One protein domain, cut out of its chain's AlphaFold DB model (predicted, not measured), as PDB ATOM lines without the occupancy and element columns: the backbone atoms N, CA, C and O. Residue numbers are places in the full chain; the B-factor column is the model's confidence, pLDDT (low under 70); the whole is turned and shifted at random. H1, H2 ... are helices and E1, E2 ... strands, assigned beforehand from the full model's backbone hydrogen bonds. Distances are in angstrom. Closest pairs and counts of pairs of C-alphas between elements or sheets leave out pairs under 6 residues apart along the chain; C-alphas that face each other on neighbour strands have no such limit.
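AT A GLANCE: This is residues 169 to 199 and 206 to 241 of the 246 residues of the protein "DNA-binding domain protein" of uncultured archaeon (UniProt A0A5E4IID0). A thin two-stranded ribbon, E1 beside E2, has the helices H1 and H3 beyond one end as the two arms of a narrow V, nearest each other where H1 ends and H3 begins, and the short helix H2 beyond the other end. The outline is a long rod, with H2 and the far part of H3, residues 226 to 239, sticking out at its two ends. The printed part has 67 residues with three named helices and two named strands, along the chain H1, E1, H2, E2, H3; the sheet's order is E1 - E2, antiparallel, and the class is mostly helix. The whole is extended, with a radius of gyration of the C-alphas of 20.6 A and spans of 73 by 19 by 17 A.

IN THESE COORDINATES: The sheet consists of E1, residues 185 to 188, 9.3 A long, and E2, residues 209 to 212, 9.9 A long from first to last C-alpha. H1, residues 169 to 179, begins at C-alpha 169 at (-31.719, -6.956, -6.935) and is 15.2 A long. H2 is residues 193 to 196, 5.4 A long, with C-alpha 193 at (-15.827, -51.423, 4.883). H3, residues 221 to 239, is the longest helix at 26.3 A and ends with C-alpha 239 at (-48.267, -0.220, -16.230).

HOW THE PARTS SIT: E1 and E2 are antiparallel neighbours, with 146 degrees between their directions. The C-alphas of Tyr 185 and Pro 212 face each other at 4.4 A. N 186 and O 211 are within hydrogen-bond range at 2.8 A, as are N 211 and O 186 at 3.0 A. H1 and H3 are close but not clearly touching; their closest C-alphas, those of Phe 179 and Phe 221, are 6.6 A apart. They run opposite ways at a shallow tilt of 28 degrees. H2 is apart from both H1 and H3. E2 is apart from H1, and E1 is apart from H3. In H1 and H3 every O i to N i+4 pair is within hydrogen-bond range; H2, with 4 residues, is too short for such a pair, and its one O i to N i+3 pair is not within range.

THE WHOLE: The two C-alphas farthest apart, those of Arg 198 and Asp 241, are 73.3 A apart. Residues 192 to 199 and 226 to 241 stand free; the body without them spans 45 by 16 by 16 A. Residues 200 to 205 are not printed, and the C-alphas of Asn 199 and Gly 206 are 11.5 A apart across this cut, which lies in the link from H2 to E2. Of the links that are printed whole, H1 to E1 and E1 to H2 are tight, and E2 to H3 is short. The mean pLDDT of the printed part is 72.3; it is under 70 at residues 187 to 199, 206 to 210, 238 to 239 and 241.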
ATOM      1  N   MET A 169     -33.086  -6.438  -6.943       74.25
ATOM      2  CA  MET A 169     -31.719  -6.956  -6.935       74.25
ATOM      3  C   MET A 169     -31.411  -7.690  -5.629       74.25
ATOM      4  O   MET A 169     -30.935  -8.817  -5.671       74.25
ATOM      5  N   GLU A 170     -31.770  -7.100  -4.488       77.50
ATOM      6  CA  GLU A 170     -31.505  -7.672  -3.165       77.50
ATOM      7  C   GLU A 170     -32.261  -8.993  -2.959       77.50
ATOM      8  O   GLU A 170     -31.683  -9.984  -2.515       77.50
ATOM      9  N   HIS A 171     -33.530  -9.061  -3.368       80.81
ATOM     10  CA  HIS A 171     -34.300 -10.306  -3.295       80.81
ATOM     11  C   HIS A 171     -33.768 -11.390  -4.230       80.81
ATOM     12  O   HIS A 171     -33.748 -12.562  -3.858       80.81
ATOM     13  N   LEU A 172     -33.334 -11.020  -5.438       83.69
ATOM     14  CA  LEU A 172     -32.738 -11.973  -6.372       83.69
ATOM     15  C   LEU A 172     -31.388 -12.487  -5.863       83.69
ATOM     16  O   LEU A 172     -31.098 -13.670  -6.028       83.69
ATOM     17  N   GLU A 173     -30.591 -11.643  -5.205       84.44
ATOM     18  CA  GLU A 173     -29.341 -12.053  -4.559       84.44
ATOM     19  C   GLU A 173     -29.593 -13.007  -3.390       84.44
ATOM     20  O   GLU A 173     -29.010 -14.094  -3.353       84.44
ATOM     21  N   GLN A 174     -30.505 -12.658  -2.478       84.62
ATOM     22  CA  GLN A 174     -30.890 -13.525  -1.361       84.62
ATOM     23  C   GLN A 174     -31.418 -14.875  -1.863       84.62
ATOM     24  O   GLN A 174     -31.011 -15.928  -1.374       84.62
ATOM     25  N   LEU A 175     -32.277 -14.864  -2.884       85.56
ATOM     26  CA  LEU A 175     -32.836 -16.087  -3.450       85.56
ATOM     27  C   LEU A 175     -31.766 -16.939  -4.144       85.56
ATOM     28  O   LEU A 175     -31.746 -18.154  -3.958       85.56
ATOM     29  N   LYS A 176     -30.834 -16.320  -4.879       85.75
ATOM     30  CA  LYS A 176     -29.697 -17.025  -5.489       85.75
ATOM     31  C   LYS A 176     -28.845 -17.736  -4.438       85.75
ATOM     32  O   LYS A 176     -28.427 -18.871  -4.662       85.75
ATOM     33  N   ILE A 177     -28.609 -17.089  -3.293       87.25
ATOM     34  CA  ILE A 177     -27.888 -17.696  -2.167       87.25
ATOM     35  C   ILE A 177     -28.639 -18.934  -1.667       87.25
ATOM     36  O   ILE A 177     -28.013 -19.980  -1.509       87.25
ATOM     37  N   LEU A 178     -29.960 -18.845  -1.477       83.38
ATOM     38  CA  LEU A 178     -30.791 -19.961  -1.003       83.38
ATOM     39  C   LEU A 178     -30.794 -21.151  -1.971       83.38
ATOM     40  O   LEU A 178     -30.616 -22.285  -1.534       83.38
ATOM     41  N   PHE A 179     -30.916 -20.903  -3.279       82.88
ATOM     42  CA  PHE A 179     -30.787 -21.942  -4.308       82.88
ATOM     43  C   PHE A 179     -29.428 -22.651  -4.253       82.88
ATOM     44  O   PHE A 179     -29.346 -23.851  -4.498       82.88
ATOM     45  N   GLY A 180     -28.369 -21.917  -3.904       79.94
ATOM     46  CA  GLY A 180     -27.024 -22.462  -3.735       79.94
ATOM     47  C   GLY A 180     -26.796 -23.243  -2.436       79.94
ATOM     48  O   GLY A 180     -25.752 -23.870  -2.315       79.94
ATOM     49  N   GLN A 181     -27.725 -23.211  -1.470       84.00
ATOM     50  CA  GLN A 181     -27.609 -23.980  -0.219       84.00
ATOM     51  C   GLN A 181     -28.172 -25.403  -0.324       84.00
ATOM     52  O   GLN A 181     -27.979 -26.201   0.592       84.00
ATOM     53  N   ILE A 182     -28.889 -25.726  -1.404       79.81
ATOM     54  CA  ILE A 182     -29.443 -27.063  -1.618       79.81
ATOM     55  C   ILE A 182     -28.635 -27.745  -2.716       79.81
ATOM     56  O   ILE A 182     -28.718 -27.381  -3.887       79.81
ATOM     57  N   ASP A 183     -27.878 -28.772  -2.345       78.12
ATOM     58  CA  ASP A 183     -27.145 -29.566  -3.321       78.12
ATOM     59  C   ASP A 183     -28.111 -30.372  -4.197       78.12
ATOM     60  O   ASP A 183     -29.036 -31.024  -3.705       78.12
ATOM     61  N   LYS A 184     -27.870 -30.366  -5.514       76.62
ATOM     62  CA  LYS A 184     -28.664 -31.128  -6.496       76.62
ATOM     63  C   LYS A 184     -28.536 -32.641  -6.310       76.62
ATOM     64  O   LYS A 184     -29.428 -33.402  -6.688       76.62
ATOM     65  N   TYR A 185     -27.433 -33.078  -5.714       77.94
ATOM     66  CA  TYR A 185     -27.125 -34.480  -5.498       77.94
ATOM     67  C   TYR A 185     -26.558 -34.698  -4.101       77.94
ATOM     68  O   TYR A 185     -25.689 -33.951  -3.656       77.94
ATOM     69  N   HIS A 186     -26.993 -35.771  -3.449       73.44
ATOM     70  CA  HIS A 186     -26.308 -36.315  -2.282       73.44
ATOM     71  C   HIS A 186     -25.179 -37.224  -2.761       73.44
ATOM     72  O   HIS A 186     -25.404 -38.136  -3.564       73.44
ATOM     73  N   PHE A 187     -23.968 -36.994  -2.260       59.94
ATOM     74  CA  PHE A 187     -22.829 -37.875  -2.502       59.94
ATOM     75  C   PHE A 187     -22.680 -38.837  -1.325       59.94
ATOM     76  O   PHE A 187     -22.251 -38.454  -0.239       59.94
ATOM     77  N   GLY A 188     -23.052 -40.098  -1.547       52.31
ATOM     78  CA  GLY A 188     -22.868 -41.178  -0.581       52.31
ATOM     79  C   GLY A 188     -21.724 -42.104  -0.989       52.31
ATOM     80  O   GLY A 188     -21.628 -42.510  -2.148       52.31
ATOM     81  N   LEU A 189     -20.877 -42.483  -0.029       44.50
ATOM     82  CA  LEU A 189     -19.989 -43.640  -0.158       44.50
ATOM     83  C   LEU A 189     -20.808 -44.901   0.129       44.50
ATOM     84  O   LEU A 189     -21.041 -45.245   1.288       44.50
ATOM     85  N   GLN A 190     -21.266 -45.591  -0.916       43.09
ATOM     86  CA  GLN A 190     -21.898 -46.898  -0.760       43.09
ATOM     87  C   GLN A 190     -20.847 -47.997  -0.936       43.09
ATOM     88  O   GLN A 190     -20.511 -48.403  -2.045       43.09
ATOM     89  N   GLY A 191     -20.310 -48.473   0.184       45.03
ATOM     90  CA  GLY A 191     -19.412 -49.619   0.214       45.03
ATOM     91  C   GLY A 191     -19.214 -50.096   1.643       45.03
ATOM     92  O   GLY A 191     -18.735 -49.348   2.490       45.03
ATOM     93  N   SER A 192     -19.598 -51.343   1.922       47.59
ATOM     94  CA  SER A 192     -19.236 -52.015   3.170       47.59
ATOM     95  C   SER A 192     -17.719 -51.921   3.355       47.59
ATOM     96  O   SER A 192     -16.970 -52.245   2.435       47.59
ATOM     97  N   TYR A 193     -17.255 -51.508   4.536       46.00
ATOM     98  CA  TYR A 193     -15.827 -51.423   4.883       46.00
ATOM     99  C   TYR A 193     -15.070 -52.745   4.591       46.00
ATOM    100  O   TYR A 193     -13.861 -52.745   4.367       46.00
ATOM    101  N   LEU A 194     -15.798 -53.870   4.510       45.66
ATOM    102  CA  LEU A 194     -15.294 -55.190   4.115       45.66
ATOM    103  C   LEU A 194     -14.928 -55.341   2.622       45.66
ATOM    104  O   LEU A 194     -14.016 -56.101   2.312       45.66
ATOM    105  N   GLU A 195     -15.597 -54.646   1.698       47.47
ATOM    106  CA  GLU A 195     -15.302 -54.714   0.251       47.47
ATOM    107  C   GLU A 195     -14.096 -53.830  -0.118       47.47
ATOM    108  O   GLU A 195     -13.280 -54.195  -0.966       47.47
ATOM    109  N   ALA A 196     -13.913 -52.707   0.590       48.62
ATOM    110  CA  ALA A 196     -12.779 -51.795   0.406       48.62
ATOM    111  C   ALA A 196     -11.425 -52.435   0.774       48.62
ATOM    112  O   ALA A 196     -10.420 -52.191   0.110       48.62
ATOM    113  N   LEU A 197     -11.401 -53.318   1.780       50.75
ATOM    114  CA  LEU A 197     -10.205 -54.091   2.138       50.75
ATOM    115  C   LEU A 197      -9.844 -55.159   1.093       50.75
ATOM    116  O   LEU A 197      -8.697 -55.602   1.040       50.75
ATOM    117  N   ARG A 198     -10.799 -55.570   0.249       47.72
ATOM    118  CA  ARG A 198     -10.625 -56.671  -0.705       47.72
ATOM    119  C   ARG A 198     -10.090 -56.214  -2.068       47.72
ATOM    120  O   ARG A 198      -9.432 -56.997  -2.747       47.72
ATOM    121  N   ASN A 199     -10.290 -54.942  -2.427       44.28
ATOM    122  CA  ASN A 199      -9.945 -54.374  -3.738       44.28
ATOM    123  C   ASN A 199      -8.802 -53.337  -3.700       44.28
ATOM    124  O   ASN A 199      -8.754 -52.441  -4.541       44.28
ATOM    125  N   GLY A 206     -13.570 -44.787  -8.916       51.28
ATOM    126  CA  GLY A 206     -14.835 -45.496  -9.190       51.28
ATOM    127  C   GLY A 206     -15.869 -45.716  -8.080       51.28
ATOM    128  O   GLY A 206     -16.681 -46.613  -8.258       51.28
ATOM    129  N   PHE A 207     -15.902 -44.962  -6.973       44.94
ATOM    130  CA  PHE A 207     -16.907 -45.206  -5.910       44.94
ATOM    131  C   PHE A 207     -17.555 -43.943  -5.322       44.94
ATOM    132  O   PHE A 207     -17.672 -43.797  -4.108       44.94
ATOM    133  N   THR A 208     -18.031 -43.033  -6.169       50.53
ATOM    134  CA  THR A 208     -19.000 -42.011  -5.746       50.53
ATOM    135  C   THR A 208     -20.315 -42.234  -6.484       50.53
ATOM    136  O   THR A 208     -20.430 -41.984  -7.681       50.53
ATOM    137  N   THR A 209     -21.327 -42.746  -5.782       56.28
ATOM    138  CA  THR A 209     -22.691 -42.789  -6.319       56.28
ATOM    139  C   THR A 209     -23.369 -41.468  -5.989       56.28
ATOM    140  O   THR A 209     -23.567 -41.138  -4.821       56.28
ATOM    141  N   SER A 210     -23.681 -40.703  -7.031       64.69
ATOM    142  CA  SER A 210     -24.466 -39.476  -6.940       64.69
ATOM    143  C   SER A 210     -25.951 -39.838  -6.980       64.69
ATOM    144  O   SER A 210     -26.416 -40.404  -7.971       64.69
ATOM    145  N   THR A 211     -26.694 -39.559  -5.908       75.69
ATOM    146  CA  THR A 211     -28.155 -39.744  -5.874       75.69
ATOM    147  C   THR A 211     -28.848 -38.383  -5.927       75.69
ATOM    148  O   THR A 211     -28.472 -37.514  -5.137       75.69
ATOM    149  N   PRO A 212     -29.843 -38.166  -6.808       78.19
ATOM    150  CA  PRO A 212     -30.588 -36.908  -6.863       78.19
ATOM    151  C   PRO A 212     -31.183 -36.548  -5.500       78.19
ATOM    152  O   PRO A 212     -31.724 -37.412  -4.810       78.19
ATOM    153  N   ASN A 213     -31.076 -35.281  -5.108       77.50
ATOM    154  CA  ASN A 213     -31.687 -34.795  -3.880       77.50
ATOM    155  C   ASN A 213     -33.195 -34.563  -4.109       77.50
ATOM    156  O   ASN A 213     -33.544 -33.658  -4.862       77.50
ATOM    157  N   PRO A 214     -34.099 -35.320  -3.457       78.19
ATOM    158  CA  PRO A 214     -35.545 -35.171  -3.649       78.19
ATOM    159  C   PRO A 214     -36.105 -33.848  -3.104       78.19
ATOM    160  O   PRO A 214     -37.260 -33.532  -3.360       78.19
ATOM    161  N   MET A 215     -35.310 -33.099  -2.331       73.94
ATOM    162  CA  MET A 215     -35.661 -31.771  -1.812       73.94
ATOM    163  C   MET A 215     -35.073 -30.635  -2.660       73.94
ATOM    164  O   MET A 215     -35.256 -29.467  -2.321       73.94
ATOM    165  N   TYR A 216     -34.337 -30.957  -3.731       75.31
ATOM    166  CA  TYR A 216     -33.896 -29.951  -4.689       75.31
ATOM    167  C   TYR A 216     -35.115 -29.451  -5.480       75.31
ATOM    168  O   TYR A 216     -35.878 -30.288  -5.965       75.31
ATOM    169  N   PRO A 217     -35.324 -28.129  -5.606       79.25
ATOM    170  CA  PRO A 217     -36.440 -27.586  -6.373       79.25
ATOM    171  C   PRO A 217     -36.486 -28.123  -7.813       79.25
ATOM    172  O   PRO A 217     -35.450 -28.238  -8.467       79.25
ATOM    173  N   ASP A 218     -37.690 -28.419  -8.318       79.62
ATOM    174  CA  ASP A 218     -37.892 -28.894  -9.700       79.62
ATOM    175  C   ASP A 218     -37.464 -27.847 -10.747       79.62
ATOM    176  O   ASP A 218     -37.000 -28.184 -11.837       79.62
ATOM    177  N   GLU A 219     -37.619 -26.567 -10.406       82.25
ATOM    178  CA  GLU A 219     -37.173 -25.408 -11.179       82.25
ATOM    179  C   GLU A 219     -35.800 -24.968 -10.655       82.25
ATOM    180  O   GLU A 219     -35.652 -24.763  -9.455       82.25
ATOM    181  N   ASP A 220     -34.795 -24.805 -11.523       82.56
ATOM    182  CA  ASP A 220     -33.518 -24.192 -11.136       82.56
ATOM    183  C   ASP A 220     -33.587 -22.654 -11.172       82.56
ATOM    184  O   ASP A 220     -34.543 -22.050 -11.662       82.56
ATOM    185  N   PHE A 221     -32.559 -21.994 -10.633       82.25
ATOM    186  CA  PHE A 221     -32.561 -20.535 -10.527       82.25
ATOM    187  C   PHE A 221     -32.671 -19.844 -11.897       82.25
ATOM    188  O   PHE A 221     -33.305 -18.798 -12.003       82.25
ATOM    189  N   GLU A 222     -32.092 -20.410 -12.958       82.44
ATOM    190  CA  GLU A 222     -32.166 -19.820 -14.299       82.44
ATOM    191  C   GLU A 222     -33.588 -19.887 -14.865       82.44
ATOM    192  O   GLU A 222     -34.101 -18.873 -15.347       82.44
ATOM    193  N   ASN A 223     -34.259 -21.034 -14.733       85.25
ATOM    194  CA  ASN A 223     -35.653 -21.195 -15.147       85.25
ATOM    195  C   ASN A 223     -36.591 -20.264 -14.361       85.25
ATOM    196  O   ASN A 223     -37.445 -19.599 -14.959       85.25
ATOM    197  N   PHE A 224     -36.350 -20.109 -13.055       87.56
ATOM    198  CA  PHE A 224     -37.059 -19.133 -12.229       87.56
ATOM    199  C   PHE A 224     -36.888 -17.696 -12.756       87.56
ATOM    200  O   PHE A 224     -37.868 -16.955 -12.888       87.56
ATOM    201  N   ILE A 225     -35.658 -17.290 -13.102       87.25
ATOM    202  CA  ILE A 225     -35.379 -15.955 -13.653       87.25
ATOM    203  C   ILE A 225     -36.083 -15.750 -14.997       87.25
ATOM    204  O   ILE A 225     -36.659 -14.682 -15.217       87.25
ATOM    205  N   VAL A 226     -36.096 -16.753 -15.879       88.25
ATOM    206  CA  VAL A 226     -36.810 -16.688 -17.167       88.25
ATOM    207  C   VAL A 226     -38.304 -16.426 -16.946       88.25
ATOM    208  O   VAL A 226     -38.856 -15.478 -17.512       88.25
ATOM    209  N   ASN A 227     -38.941 -17.188 -16.056       88.38
ATOM    210  CA  ASN A 227     -40.349 -17.010 -15.688       88.38
ATOM    211  C   ASN A 227     -40.614 -15.613 -15.089       88.38
ATOM    212  O   ASN A 227     -41.598 -14.936 -15.414       88.38
ATOM    213  N   LEU A 228     -39.701 -15.131 -14.241       87.06
ATOM    214  CA  LEU A 228     -39.807 -13.816 -13.615       87.06
ATOM    215  C   LEU A 228     -39.676 -12.676 -14.635       87.06
ATOM    216  O   LEU A 228     -40.426 -11.700 -14.554       87.06
ATOM    217  N   ILE A 229     -38.795 -12.813 -15.630       88.00
ATOM    218  CA  ILE A 229     -38.662 -11.869 -16.748       88.00
ATOM    219  C   ILE A 229     -39.972 -11.785 -17.535       88.00
ATOM    220  O   ILE A 229     -40.433 -10.679 -17.820       88.00
ATOM    221  N   GLU A 230     -40.603 -12.915 -17.867       89.56
ATOM    222  CA  GLU A 230     -41.882 -12.916 -18.589       89.56
ATOM    223  C   GLU A 230     -42.988 -12.205 -17.807       89.56
ATOM    224  O   GLU A 230     -43.694 -11.346 -18.345       89.56
ATOM    225  N   LYS A 231     -43.109 -12.508 -16.510       86.44
ATOM    226  CA  LYS A 231     -44.075 -11.847 -15.624       86.44
ATOM    227  C   LYS A 231     -43.793 -10.351 -15.493       86.44
ATOM    228  O   LYS A 231     -44.727  -9.548 -15.552       86.44
ATOM    229  N   LYS A 232     -42.522  -9.952 -15.357       84.88
ATOM    230  CA  LYS A 232     -42.142  -8.538 -15.246       84.88
ATOM    231  C   LYS A 232     -42.411  -7.782 -16.546       84.88
ATOM    232  O   LYS A 232     -42.952  -6.684 -16.470       84.88
ATOM    233  N   LYS A 233     -42.126  -8.372 -17.712       84.50
ATOM    234  CA  LYS A 233     -42.487  -7.802 -19.024       84.50
ATOM    235  C   LYS A 233     -43.987  -7.536 -19.120       84.50
ATOM    236  O   LYS A 233     -44.375  -6.414 -19.425       84.50
ATOM    237  N   LYS A 234     -44.826  -8.521 -18.773       84.75
ATOM    238  CA  LYS A 234     -46.292  -8.360 -18.756       84.75
ATOM    239  C   LYS A 234     -46.729  -7.217 -17.842       84.75
ATOM    240  O   LYS A 234     -47.534  -6.389 -18.246       84.75
ATOM    241  N   ARG A 235     -46.171  -7.140 -16.630       75.69
ATOM    242  CA  ARG A 235     -46.484  -6.066 -15.678       75.69
ATOM    243  C   ARG A 235     -46.087  -4.683 -16.200       75.69
ATOM    244  O   ARG A 235     -46.868  -3.754 -16.061       75.69
ATOM    245  N   VAL A 236     -44.912  -4.556 -16.817       77.50
ATOM    246  CA  VAL A 236     -44.449  -3.292 -17.415       77.50
ATOM    247  C   VAL A 236     -45.362  -2.861 -18.565       77.50
ATOM    248  O   VAL A 236     -45.706  -1.690 -18.646       77.50
ATOM    249  N   ILE A 237     -45.806  -3.793 -19.414       78.00
ATOM    250  CA  ILE A 237     -46.761  -3.498 -20.497       78.00
ATOM    251  C   ILE A 237     -48.091  -2.977 -19.930       78.00
ATOM    252  O   ILE A 237     -48.599  -1.972 -20.417       78.00
ATOM    253  N   MET A 238     -48.617  -3.612 -18.872       69.56
ATOM    254  CA  MET A 238     -49.839  -3.156 -18.193       69.56
ATOM    255  C   MET A 238     -49.673  -1.774 -17.546       69.56
ATOM    256  O   MET A 238     -50.573  -0.952 -17.630       69.56
ATOM    257  N   GLU A 239     -48.536  -1.507 -16.895       69.88
ATOM    258  CA  GLU A 239     -48.267  -0.220 -16.230       69.88
ATOM    259  C   GLU A 239     -48.051   0.931 -17.228       69.88
ATOM    260  O   GLU A 239     -48.341   2.081 -16.904       69.88
ATOM    261  N   LEU A 240     -47.550   0.634 -18.430       73.12
ATOM    262  CA  LEU A 240     -47.351   1.616 -19.499       73.12
ATOM    263  C   LEU A 240     -48.603   1.842 -20.362       73.12
ATOM    264  O   LEU A 240     -48.557   2.680 -21.260       73.12
ATOM    265  N   ASP A 241     -49.690   1.102 -20.111       60.59
ATOM    266  CA  ASP A 241     -50.961   1.170 -20.853       60.59
ATOM    267  C   ASP A 241     -50.789   1.030 -22.381       60.59
ATOM    268  O   ASP A 241     -51.570   1.534 -23.190       60.59
TER     269      ASP A 241